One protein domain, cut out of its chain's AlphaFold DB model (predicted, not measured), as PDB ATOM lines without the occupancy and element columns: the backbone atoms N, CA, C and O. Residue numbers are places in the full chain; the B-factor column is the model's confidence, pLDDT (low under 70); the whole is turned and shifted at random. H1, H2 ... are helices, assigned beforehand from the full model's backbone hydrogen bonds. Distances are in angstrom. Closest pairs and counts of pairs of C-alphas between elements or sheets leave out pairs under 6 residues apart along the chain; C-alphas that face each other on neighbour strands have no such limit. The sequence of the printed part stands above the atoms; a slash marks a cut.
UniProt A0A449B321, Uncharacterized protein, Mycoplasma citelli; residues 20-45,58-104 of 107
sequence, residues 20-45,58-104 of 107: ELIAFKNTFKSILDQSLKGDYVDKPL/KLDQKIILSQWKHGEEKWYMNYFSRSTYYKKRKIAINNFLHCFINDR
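Overview. This is residues 20 to 45 and 58 to 104 of the 107 residues of an uncharacterized protein of Mycoplasma citelli (UniProt A0A449B321). Long helix H4 is crossed by H2 near its middle, short H3 joins the two, and H1 lies off to one side. The printed part has 73 residues with four named helices, H1 to H4, and no named strand: all helix. It is only just loose, close to compact, with a radius of gyration of the C-alphas of 13.8 A and spans of 40 by 27 by 23 A.

Along the chain. Find C-alpha 20 at (231.419, 248.174, 229.113); H1, residues 20 to 36, runs 23.7 A. Next come H2, residues 58 to 70, 17.8 A, and H3, residues 74 to 78. H4, residues 82 to 102, runs 29.9 A to (232.112, 262.687, 234.081).

Arrangement. H1 is near H4. Look at Asp 60 and Ala 92, 4.7 A, the closest C-alphas where H2 touches H4, about perpendicular at 83 degrees. Every O i to N i+4 pair is within hydrogen-bond range in H1, H2 and H4; H3 has 0 of 1, but 2 of 2 O i to N i+3.

Size, cuts and confidence. Across the cut, residues 46 to 57, C-alphas 45 and 58 are 21.6 A apart. pLDDT is under 70 at residues 20 to 43, 69 to 73 and 102 to 104.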
ATOM      1  N   GLU A  20     230.719 247.040 228.499       53.78
ATOM      2  CA  GLU A  20     231.419 248.174 229.113       53.78
ATOM      3  C   GLU A  20     231.955 247.824 230.508       53.78
ATOM      4  O   GLU A  20     233.102 248.132 230.819       53.78
ATOM      5  N   LEU A  21     231.187 247.094 231.329       55.91
ATOM      6  CA  LEU A  21     231.640 246.601 232.637       55.91
ATOM      7  C   LEU A  21     232.797 245.600 232.527       55.91
ATOM      8  O   LEU A  21     233.687 245.595 233.379       55.91
ATOM      9  N   ILE A  22     232.792 244.740 231.505       61.56
ATOM     10  CA  ILE A  22     233.872 243.775 231.256       61.56
ATOM     11  C   ILE A  22     235.129 244.496 230.758       61.56
ATOM     12  O   ILE A  22     236.215 244.246 231.280       61.56
ATOM     13  N   ALA A  23     234.985 245.415 229.802       57.59
ATOM     14  CA  ALA A  23     236.085 246.233 229.307       57.59
ATOM     15  C   ALA A  23     236.690 247.078 230.436       57.59
ATOM     16  O   ALA A  23     237.902 247.061 230.629       57.59
ATOM     17  N   PHE A  24     235.849 247.708 231.262       63.59
ATOM     18  CA  PHE A  24     236.269 248.421 232.464       63.59
ATOM     19  C   PHE A  24     237.034 247.509 233.422       63.59
ATOM     20  O   PHE A  24     238.135 247.856 233.831       63.59
ATOM     21  N   LYS A  25     236.508 246.319 233.742       62.97
ATOM     22  CA  LYS A  25     237.195 245.360 234.619       62.97
ATOM     23  C   LYS A  25     238.584 244.999 234.086       62.97
ATOM     24  O   LYS A  25     239.513 244.887 234.880       62.97
ATOM     25  N   ASN A  26     238.733 244.839 232.773       62.44
ATOM     26  CA  ASN A  26     240.008 244.494 232.148       62.44
ATOM     27  C   ASN A  26     240.989 245.674 232.143       62.44
ATOM     28  O   ASN A  26     242.139 245.500 232.539       62.44
ATOM     29  N   THR A  27     240.537 246.873 231.771       60.03
ATOM     30  CA  THR A  27     241.362 248.091 231.772       60.03
ATOM     31  C   THR A  27     241.797 248.456 233.185       60.03
ATOM     32  O   THR A  27     242.969 248.717 233.434       60.03
ATOM     33  N   PHE A  28     240.868 248.399 234.135       65.75
ATOM     34  CA  PHE A  28     241.129 248.678 235.539       65.75
ATOM     35  C   PHE A  28     242.101 247.671 236.144       65.75
ATOM     36  O   PHE A  28     243.057 248.068 236.797       65.75
ATOM     37  N   LYS A  29     241.906 246.373 235.869       65.62
ATOM     38  CA  LYS A  29     242.844 245.324 236.274       65.62
ATOM     39  C   LYS A  29     244.234 245.549 235.674       65.62
ATOM     40  O   LYS A  29     245.211 245.411 236.391       65.62
ATOM     41  N   SER A  30     244.324 245.957 234.407       62.56
ATOM     42  CA  SER A  30     245.603 246.266 233.757       62.56
ATOM     43  C   SER A  30     246.328 247.446 234.412       62.56
ATOM     44  O   SER A  30     247.526 247.355 234.654       62.56
ATOM     45  N   ILE A  31     245.613 248.532 234.730       61.47
ATOM     46  CA  ILE A  31     246.165 249.702 235.440       61.47
ATOM     47  C   ILE A  31     246.669 249.300 236.834       61.47
ATOM     48  O   ILE A  31     247.731 249.736 237.279       61.47
ATOM     49  N   LEU A  32     245.912 248.443 237.516       60.78
ATOM     50  CA  LEU A  32     246.253 247.918 238.836       60.78
ATOM     51  C   LEU A  32     247.477 247.006 238.807       60.78
ATOM     52  O   LEU A  32     248.370 247.162 239.632       60.78
ATOM     53  N   ASP A  33     247.535 246.084 237.848       62.56
ATOM     54  CA  ASP A  33     248.655 245.159 237.682       62.56
ATOM     55  C   ASP A  33     249.943 245.917 237.321       62.56
ATOM     56  O   ASP A  33     251.023 245.518 237.747       62.56
ATOM     57  N   GLN A  34     249.840 247.025 236.579       56.16
ATOM     58  CA  GLN A  34     250.966 247.927 236.307       56.16
ATOM     59  C   GLN A  34     251.382 248.699 237.567       56.16
ATOM     60  O   GLN A  34     252.556 248.703 237.927       56.16
ATOM     61  N   SER A  35     250.413 249.236 238.316       54.47
ATOM     62  CA  SER A  35     250.668 249.966 239.566       54.47
ATOM     63  C   SER A  35     251.322 249.099 240.652       54.47
ATOM     64  O   SER A  35     252.201 249.566 241.373       54.47
ATOM     65  N   LEU A  36     250.917 247.829 240.775       53.34
ATOM     66  CA  LEU A  36     251.454 246.882 241.763       53.34
ATOM     67  C   LEU A  36     252.837 246.335 241.385       53.34
ATOM     68  O   LEU A  36     253.574 245.898 242.267       53.34
ATOM     69  N   LYS A  37     253.200 246.359 240.097       55.19
ATOM     70  CA  LYS A  37     254.520 245.933 239.605       55.19
ATOM     71  C   LYS A  37     255.614 246.990 239.792       55.19
ATOM     72  O   LYS A  37     256.764 246.706 239.489       55.19
ATOM     73  N   GLY A  38     255.279 248.176 240.308       48.97
ATOM     74  CA  GLY A  38     256.241 249.251 240.576       48.97
ATOM     75  C   GLY A  38     256.690 250.027 239.335       48.97
ATOM     76  O   GLY A  38     257.330 251.068 239.477       48.97
ATOM     77  N   ASP A  39     256.300 249.587 238.137       54.56
ATOM     78  CA  ASP A  39     256.546 250.298 236.888       54.56
ATOM     79  C   ASP A  39     255.435 251.328 236.662       54.56
ATOM     80  O   ASP A  39     254.376 251.037 236.112       54.56
ATOM     81  N   TYR A  40     255.702 252.551 237.122       51.38
ATOM     82  CA  TYR A  40     254.953 253.767 236.802       51.38
ATOM     83  C   TYR A  40     253.458 253.718 237.177       51.38
ATOM     84  O   TYR A  40     252.566 253.595 236.338       51.38
ATOM     85  N   VAL A  41     253.161 253.917 238.466       54.25
ATOM     86  CA  VAL A  41     251.843 254.441 238.845       54.25
ATOM     87  C   VAL A  41     251.743 255.823 238.207       54.25
ATOM     88  O   VAL A  41     252.449 256.742 238.624       54.25
ATOM     89  N   ASP A  42     250.891 255.977 237.197       63.97
ATOM     90  CA  ASP A  42     250.469 257.288 236.715       63.97
ATOM     91  C   ASP A  42     249.775 257.982 237.898       63.97
ATOM     92  O   ASP A  42     248.599 257.764 238.188       63.97
ATOM     93  N   LYS A  43     250.560 258.702 238.705       65.56
ATOM     94  CA  LYS A  43     250.149 259.300 239.981       65.56
ATOM     95  C   LYS A  43     248.842 260.109 239.853       65.56
ATOM     96  O   LYS A  43     247.972 259.909 240.700       65.56
ATOM     97  N   PRO A  44     248.622 260.885 238.771       72.44
ATOM     98  CA  PRO A  44     247.331 261.515 238.479       72.44
ATOM     99  C   PRO A  44     246.149 260.539 238.383       72.44
ATOM    100  O   PRO A  44     245.054 260.828 238.860       72.44
ATOM    101  N   LEU A  45     246.347 259.364 237.781       73.25
ATOM    102  CA  LEU A  45     245.306 258.346 237.646       73.25
ATOM    103  C   LEU A  45     244.953 257.732 239.004       73.25
ATOM    104  O   LEU A  45     243.774 257.555 239.306       73.25
ATOM    105  N   LYS A  58     229.297 256.226 251.802       90.88
ATOM    106  CA  LYS A  58     230.108 255.314 252.644       90.88
ATOM    107  C   LYS A  58     229.845 253.826 252.401       90.88
ATOM    108  O   LYS A  58     230.767 253.013 252.444       90.88
ATOM    109  N   LEU A  59     228.593 253.464 252.123       89.25
ATOM    110  CA  LEU A  59     228.240 252.087 251.777       89.25
ATOM    111  C   LEU A  59     228.843 251.658 250.431       89.25
ATOM    112  O   LEU A  59     229.351 250.545 250.320       89.25
ATOM    113  N   ASP A  60     228.819 252.542 249.438       89.50
ATOM    114  CA  ASP A  60     229.376 252.290 248.111       89.50
ATOM    115  C   ASP A  60     230.905 252.219 248.186       89.50
ATOM    116  O   ASP A  60     231.483 251.278 247.650       89.50
ATOM    117  N   GLN A  61     231.546 253.109 248.959       89.94
ATOM    118  CA  GLN A  61     232.981 253.037 249.278       89.94
ATOM    119  C   GLN A  61     233.356 251.655 249.814       89.94
ATOM    120  O   GLN A  61     234.244 250.995 249.279       89.94
ATOM    121  N   LYS A  62     232.642 251.177 250.841       88.56
ATOM    122  CA  LYS A  62     232.895 249.865 251.450       88.56
ATOM    123  C   LYS A  62     232.721 248.728 250.444       88.56
ATOM    124  O   LYS A  62     233.529 247.803 250.422       88.56
ATOM    125  N   ILE A  63     231.693 248.795 249.597       88.00
ATOM    126  CA  ILE A  63     231.456 247.790 248.556       88.00
ATOM    127  C   ILE A  63     232.603 247.778 247.533       88.00
ATOM    128  O   ILE A  63     233.148 246.706 247.265       88.00
ATOM    129  N   ILE A  64     232.999 248.940 247.006       86.44
ATOM    130  CA  ILE A  64     234.079 249.073 246.017       86.44
ATOM    131  C   ILE A  64     235.425 248.631 246.603       86.44
ATOM    132  O   ILE A  64     236.119 247.814 246.000       86.44
ATOM    133  N   LEU A  65     235.761 249.080 247.814       83.56
ATOM    134  CA  LEU A  65     237.004 248.708 248.490       83.56
ATOM    135  C   LEU A  65     237.053 247.221 248.859       83.56
ATOM    136  O   LEU A  65     238.115 246.615 248.742       83.56
ATOM    137  N   SER A  66     235.929 246.610 249.263       81.94
ATOM    138  CA  SER A  66     235.887 245.162 249.534       81.94
ATOM    139  C   SER A  66     236.171 244.343 248.272       81.94
ATOM    140  O   SER A  66     236.977 243.418 248.314       81.94
ATOM    141  N   GLN A  67     235.611 244.759 247.128       77.19
ATOM    142  CA  GLN A  67     235.933 244.182 245.820       77.19
ATOM    143  C   GLN A  67     237.417 244.334 245.464       77.19
ATOM    144  O   GLN A  67     237.992 243.402 244.908       77.19
ATOM    145  N   TRP A  68     238.023 245.478 245.797       72.06
ATOM    146  CA  TRP A  68     239.428 245.770 245.512       72.06
ATOM    147  C   TRP A  68     240.394 244.944 246.371       72.06
ATOM    148  O   TRP A  68     241.323 244.347 245.838       72.06
ATOM    149  N   LYS A  69     240.224 244.934 247.702       66.44
ATOM    150  CA  LYS A  69     241.238 244.407 248.636       66.44
ATOM    151  C   LYS A  69     241.229 242.885 248.786       66.44
ATOM    152  O   LYS A  69     242.291 242.295 248.957       66.44
ATOM    153  N   HIS A  70     240.053 242.258 248.761       59.59
ATOM    154  CA  HIS A  70     239.897 240.870 249.224       59.59
ATOM    155  C   HIS A  70     239.042 239.987 248.295       59.59
ATOM    156  O   HIS A  70     238.818 238.814 248.594       59.59
ATOM    157  N   GLY A  71     238.568 240.505 247.154       62.50
ATOM    158  CA  GLY A  71     237.578 239.809 246.325       62.50
ATOM    159  C   GLY A  71     236.167 239.882 246.930       62.50
ATOM    160  O   GLY A  71     235.872 240.773 247.718       62.50
ATOM    161  N   GLU A  72     235.234 239.002 246.536       63.88
ATOM    162  CA  GLU A  72     233.862 239.043 247.085       63.88
ATOM    163  C   GLU A  72     233.832 238.598 248.561       63.88
ATOM    164  O   GLU A  72     233.553 237.442 248.877       63.88
ATOM    165  N   GLU A  73     234.082 239.531 249.478       69.56
ATOM    166  CA  GLU A  73     233.879 239.322 250.909       69.56
ATOM    167  C   GLU A  73     232.392 239.231 251.258       69.56
ATOM    168  O   GLU A  73     231.572 240.057 250.854       69.56
ATOM    169  N   LYS A  74     232.051 238.258 252.107       80.62
ATOM    170  CA  LYS A  74     230.678 238.015 252.574       80.62
ATOM    171  C   LYS A  74     230.256 238.903 253.749       80.62
ATOM    172  O   LYS A  74     229.229 238.621 254.358       80.62
ATOM    173  N   TRP A  75     230.981 239.987 254.059       85.75
ATOM    174  CA  TRP A  75     230.608 240.918 255.141       85.75
ATOM    175  C   TRP A  75     229.164 241.423 254.994       85.75
ATOM    176  O   TRP A  75     228.487 241.697 255.983       85.75
ATOM    177  N   TYR A  76     228.681 241.520 253.751       86.00
ATOM    178  CA  TYR A  76     227.328 241.956 253.436       86.00
ATOM    179  C   TYR A  76     226.249 241.010 253.960       86.00
ATOM    180  O   TYR A  76     225.135 241.472 254.171       86.00
ATOM    181  N   MET A  77     226.552 239.727 254.188       86.94
ATOM    182  CA  MET A  77     225.571 238.742 254.659       86.94
ATOM    183  C   MET A  77     225.023 239.084 256.049       86.94
ATOM    184  O   MET A  77     223.919 238.670 256.381       86.94
ATOM    185  N   ASN A  78     225.746 239.898 256.824       88.50
ATOM    186  CA  ASN A  78     225.297 240.393 258.127       88.50
ATOM    187  C   ASN A  78     224.257 241.525 258.023       88.50
ATOM    188  O   ASN A  78     223.669 241.910 259.026       88.50
ATOM    189  N   TYR A  79     224.049 242.087 256.828       86.88
ATOM    190  CA  TYR A  79     223.225 243.285 256.617       86.88
ATOM    191  C   TYR A  79     222.196 243.120 255.494       86.88
ATOM    192  O   TYR A  79     221.138 243.742 255.513       86.88
ATOM    193  N   PHE A  80     222.511 242.315 254.481       87.88
ATOM    194  CA  PHE A  80     221.747 242.192 253.251       87.88
ATOM    195  C   PHE A  80     221.713 240.742 252.781       87.88
ATOM    196  O   PHE A  80     222.700 240.012 252.862       87.88
ATOM    197  N   SER A  81     220.604 240.360 252.147       91.88
ATOM    198  CA  SER A  81     220.589 239.161 251.316       91.88
ATOM    199  C   SER A  81     221.560 239.309 250.140       91.88
ATOM    200  O   SER A  81     221.853 240.414 249.667       91.88
ATOM    201  N   ARG A  82     222.007 238.175 249.596       89.00
ATOM    202  CA  ARG A  82     222.895 238.131 248.429       89.00
ATOM    203  C   ARG A  82     222.343 238.891 247.218       89.00
ATOM    204  O   ARG A  82     223.076 239.617 246.551       89.00
ATOM    205  N   SER A  83     221.043 238.772 246.949       91.19
ATOM    206  CA  SER A  83     220.389 239.486 245.845       91.19
ATOM    207  C   SER A  83     220.374 241.002 246.066       91.19
ATOM    208  O   SER A  83     220.632 241.762 245.129       91.19
ATOM    209  N   THR A  84     220.133 241.455 247.298       92.25
ATOM    210  CA  THR A  84     220.197 242.875 247.669       92.25
ATOM    211  C   THR A  84     221.618 243.413 247.556       92.25
ATOM    212  O   THR A  84     221.814 244.491 246.990       92.25
ATOM    213  N   TYR A  85     222.613 242.654 248.016       90.44
ATOM    214  CA  TYR A  85     224.016 243.024 247.865       90.44
ATOM    215  C   TYR A  85     224.401 243.201 246.396       90.44
ATOM    216  O   TYR A  85     224.945 244.242 246.048       90.44
ATOM    217  N   TYR A  86     224.063 242.264 245.503       87.06
ATOM    218  CA  TYR A  86     224.422 242.410 244.089       87.06
ATOM    219  C   TYR A  86     223.746 243.608 243.411       87.06
ATOM    220  O   TYR A  86     224.377 244.269 242.583       87.06
ATOM    221  N   LYS A  87     222.503 243.942 243.784       90.25
ATOM    222  CA  LYS A  87     221.850 245.178 243.316       90.25
ATOM    223  C   LYS A  87     222.613 246.418 243.785       90.25
ATOM    224  O   LYS A  87     222.932 247.275 242.965       90.25
ATOM    225  N   LYS A  88     222.960 246.485 245.074       90.00
ATOM    226  CA  LYS A  88     223.750 247.587 245.648       90.00
ATOM    227  C   LYS A  88     225.147 247.671 245.038       90.00
ATOM    228  O   LYS A  88     225.590 248.758 244.706       90.00
ATOM    229  N   ARG A  89     225.798 246.534 244.787       88.69
ATOM    230  CA  ARG A  89     227.100 246.459 244.114       88.69
ATOM    231  C   ARG A  89     227.052 247.040 242.712       88.69
ATOM    232  O   ARG A  89     227.933 247.806 242.348       88.69
ATOM    233  N   LYS A  90     226.017 246.712 241.936       87.81
ATOM    234  CA  LYS A  90     225.825 247.300 240.607       87.81
ATOM    235  C   LYS A  90     225.675 248.824 240.682       87.81
ATOM    236  O   LYS A  90     226.275 249.522 239.877       87.81
ATOM    237  N   ILE A  91     224.904 249.326 241.649       88.38
ATOM    238  CA  ILE A  91     224.711 250.768 241.857       88.38
ATOM    239  C   ILE A  91     226.027 251.443 242.261       88.38
ATOM    240  O   ILE A  91     226.416 252.411 241.624       88.38
ATOM    241  N   ALA A  92     226.748 250.889 243.238       87.69
ATOM    242  CA  ALA A  92     228.035 251.412 243.691       87.69
ATOM    243  C   ALA A  92     229.062 251.497 242.549       87.69
ATOM    244  O   ALA A  92     229.752 252.503 242.413       87.69
ATOM    245  N   ILE A  93     229.124 250.471 241.688       86.56
ATOM    246  CA  ILE A  93     229.991 250.474 240.500       86.56
ATOM    247  C   ILE A  93     229.553 251.557 239.511       86.56
ATOM    248  O   ILE A  93     230.394 252.304 239.027       86.56
ATOM    249  N   ASN A  94     228.254 251.687 239.230       84.56
ATOM    250  CA  ASN A  94     227.763 252.741 238.341       84.56
ATOM    251  C   ASN A  94     228.085 254.142 238.882       84.56
ATOM    252  O   ASN A  94     228.538 254.991 238.123       84.56
ATOM    253  N   ASN A  95     227.897 254.377 240.182       84.56
ATOM    254  CA  ASN A  95     228.212 255.656 240.823       84.56
ATOM    255  C   ASN A  95     229.709 255.972 240.725       84.56
ATOM    256  O   ASN A  95     230.084 257.086 240.363       84.56
ATOM    257  N   PHE A  96     230.560 254.976 240.982       86.56
ATOM    258  CA  PHE A  96     232.006 255.100 240.814       86.56
ATOM    259  C   PHE A  96     232.380 255.478 239.376       86.56
ATOM    260  O   PHE A  96     233.147 256.413 239.157       86.56
ATOM    261  N   LEU A  97     231.800 254.789 238.389       81.25
ATOM    262  CA  LEU A  97     232.050 255.051 236.971       81.25
ATOM    263  C   LEU A  97     231.584 256.441 236.548       81.25
ATOM    264  O   LEU A  97     232.303 257.120 235.822       81.25
ATOM    265  N   HIS A  98     230.417 256.883 237.018       81.88
ATOM    266  CA  HIS A  98     229.951 258.242 236.769       81.88
ATOM    267  C   HIS A  98     230.936 259.274 237.311       81.88
ATOM    268  O   HIS A  98     231.279 260.196 236.578       81.88
ATOM    269  N   CYS A  99     231.440 259.092 238.533       80.50
ATOM    270  CA  CYS A  99     232.459 259.979 239.091       80.50
ATOM    271  C   CYS A  99     233.741 259.971 238.243       80.50
ATOM    272  O   CYS A  99     234.295 261.017 237.932       80.50
ATOM    273  N   PHE A 100     234.184 258.794 237.809       78.31
ATOM    274  CA  PHE A 100     235.439 258.643 237.079       78.31
ATOM    275  C   PHE A 100     235.386 259.181 235.637       78.31
ATOM    276  O   PHE A 100     236.365 259.747 235.137       78.31
ATOM    277  N   ILE A 101     234.247 259.012 234.957       76.50
ATOM    278  CA  ILE A 101     234.049 259.390 233.550       76.50
ATOM    279  C   ILE A 101     233.622 260.857 233.415       76.50
ATOM    280  O   ILE A 101     234.169 261.559 232.565       76.50
ATOM    281  N   ASN A 102     232.681 261.339 234.239       65.38
ATOM    282  CA  ASN A 102     232.112 262.687 234.081       65.38
ATOM    283  C   ASN A 102     233.085 263.815 234.449       65.38
ATOM    284  O   ASN A 102     232.892 264.943 234.008       65.38
ATOM    285  N   ASP A 103     234.177 263.509 235.145       53.22
ATOM    286  CA  ASP A 103     235.278 264.446 235.409       53.22
ATOM    287  C   ASP A 103     236.062 264.846 234.133       53.22
ATOM    288  O   ASP A 103     237.024 265.601 234.190       53.22
ATOM    289  N   ARG A 104     235.692 264.317 232.953       45.19
ATOM    290  CA  ARG A 104     236.233 264.735 231.645       45.19
ATOM    291  C   ARG A 104     235.484 265.904 230.984       45.19
ATOM    292  O   ARG A 104     235.899 266.306 229.903       45.19
TER     293      ARG A 104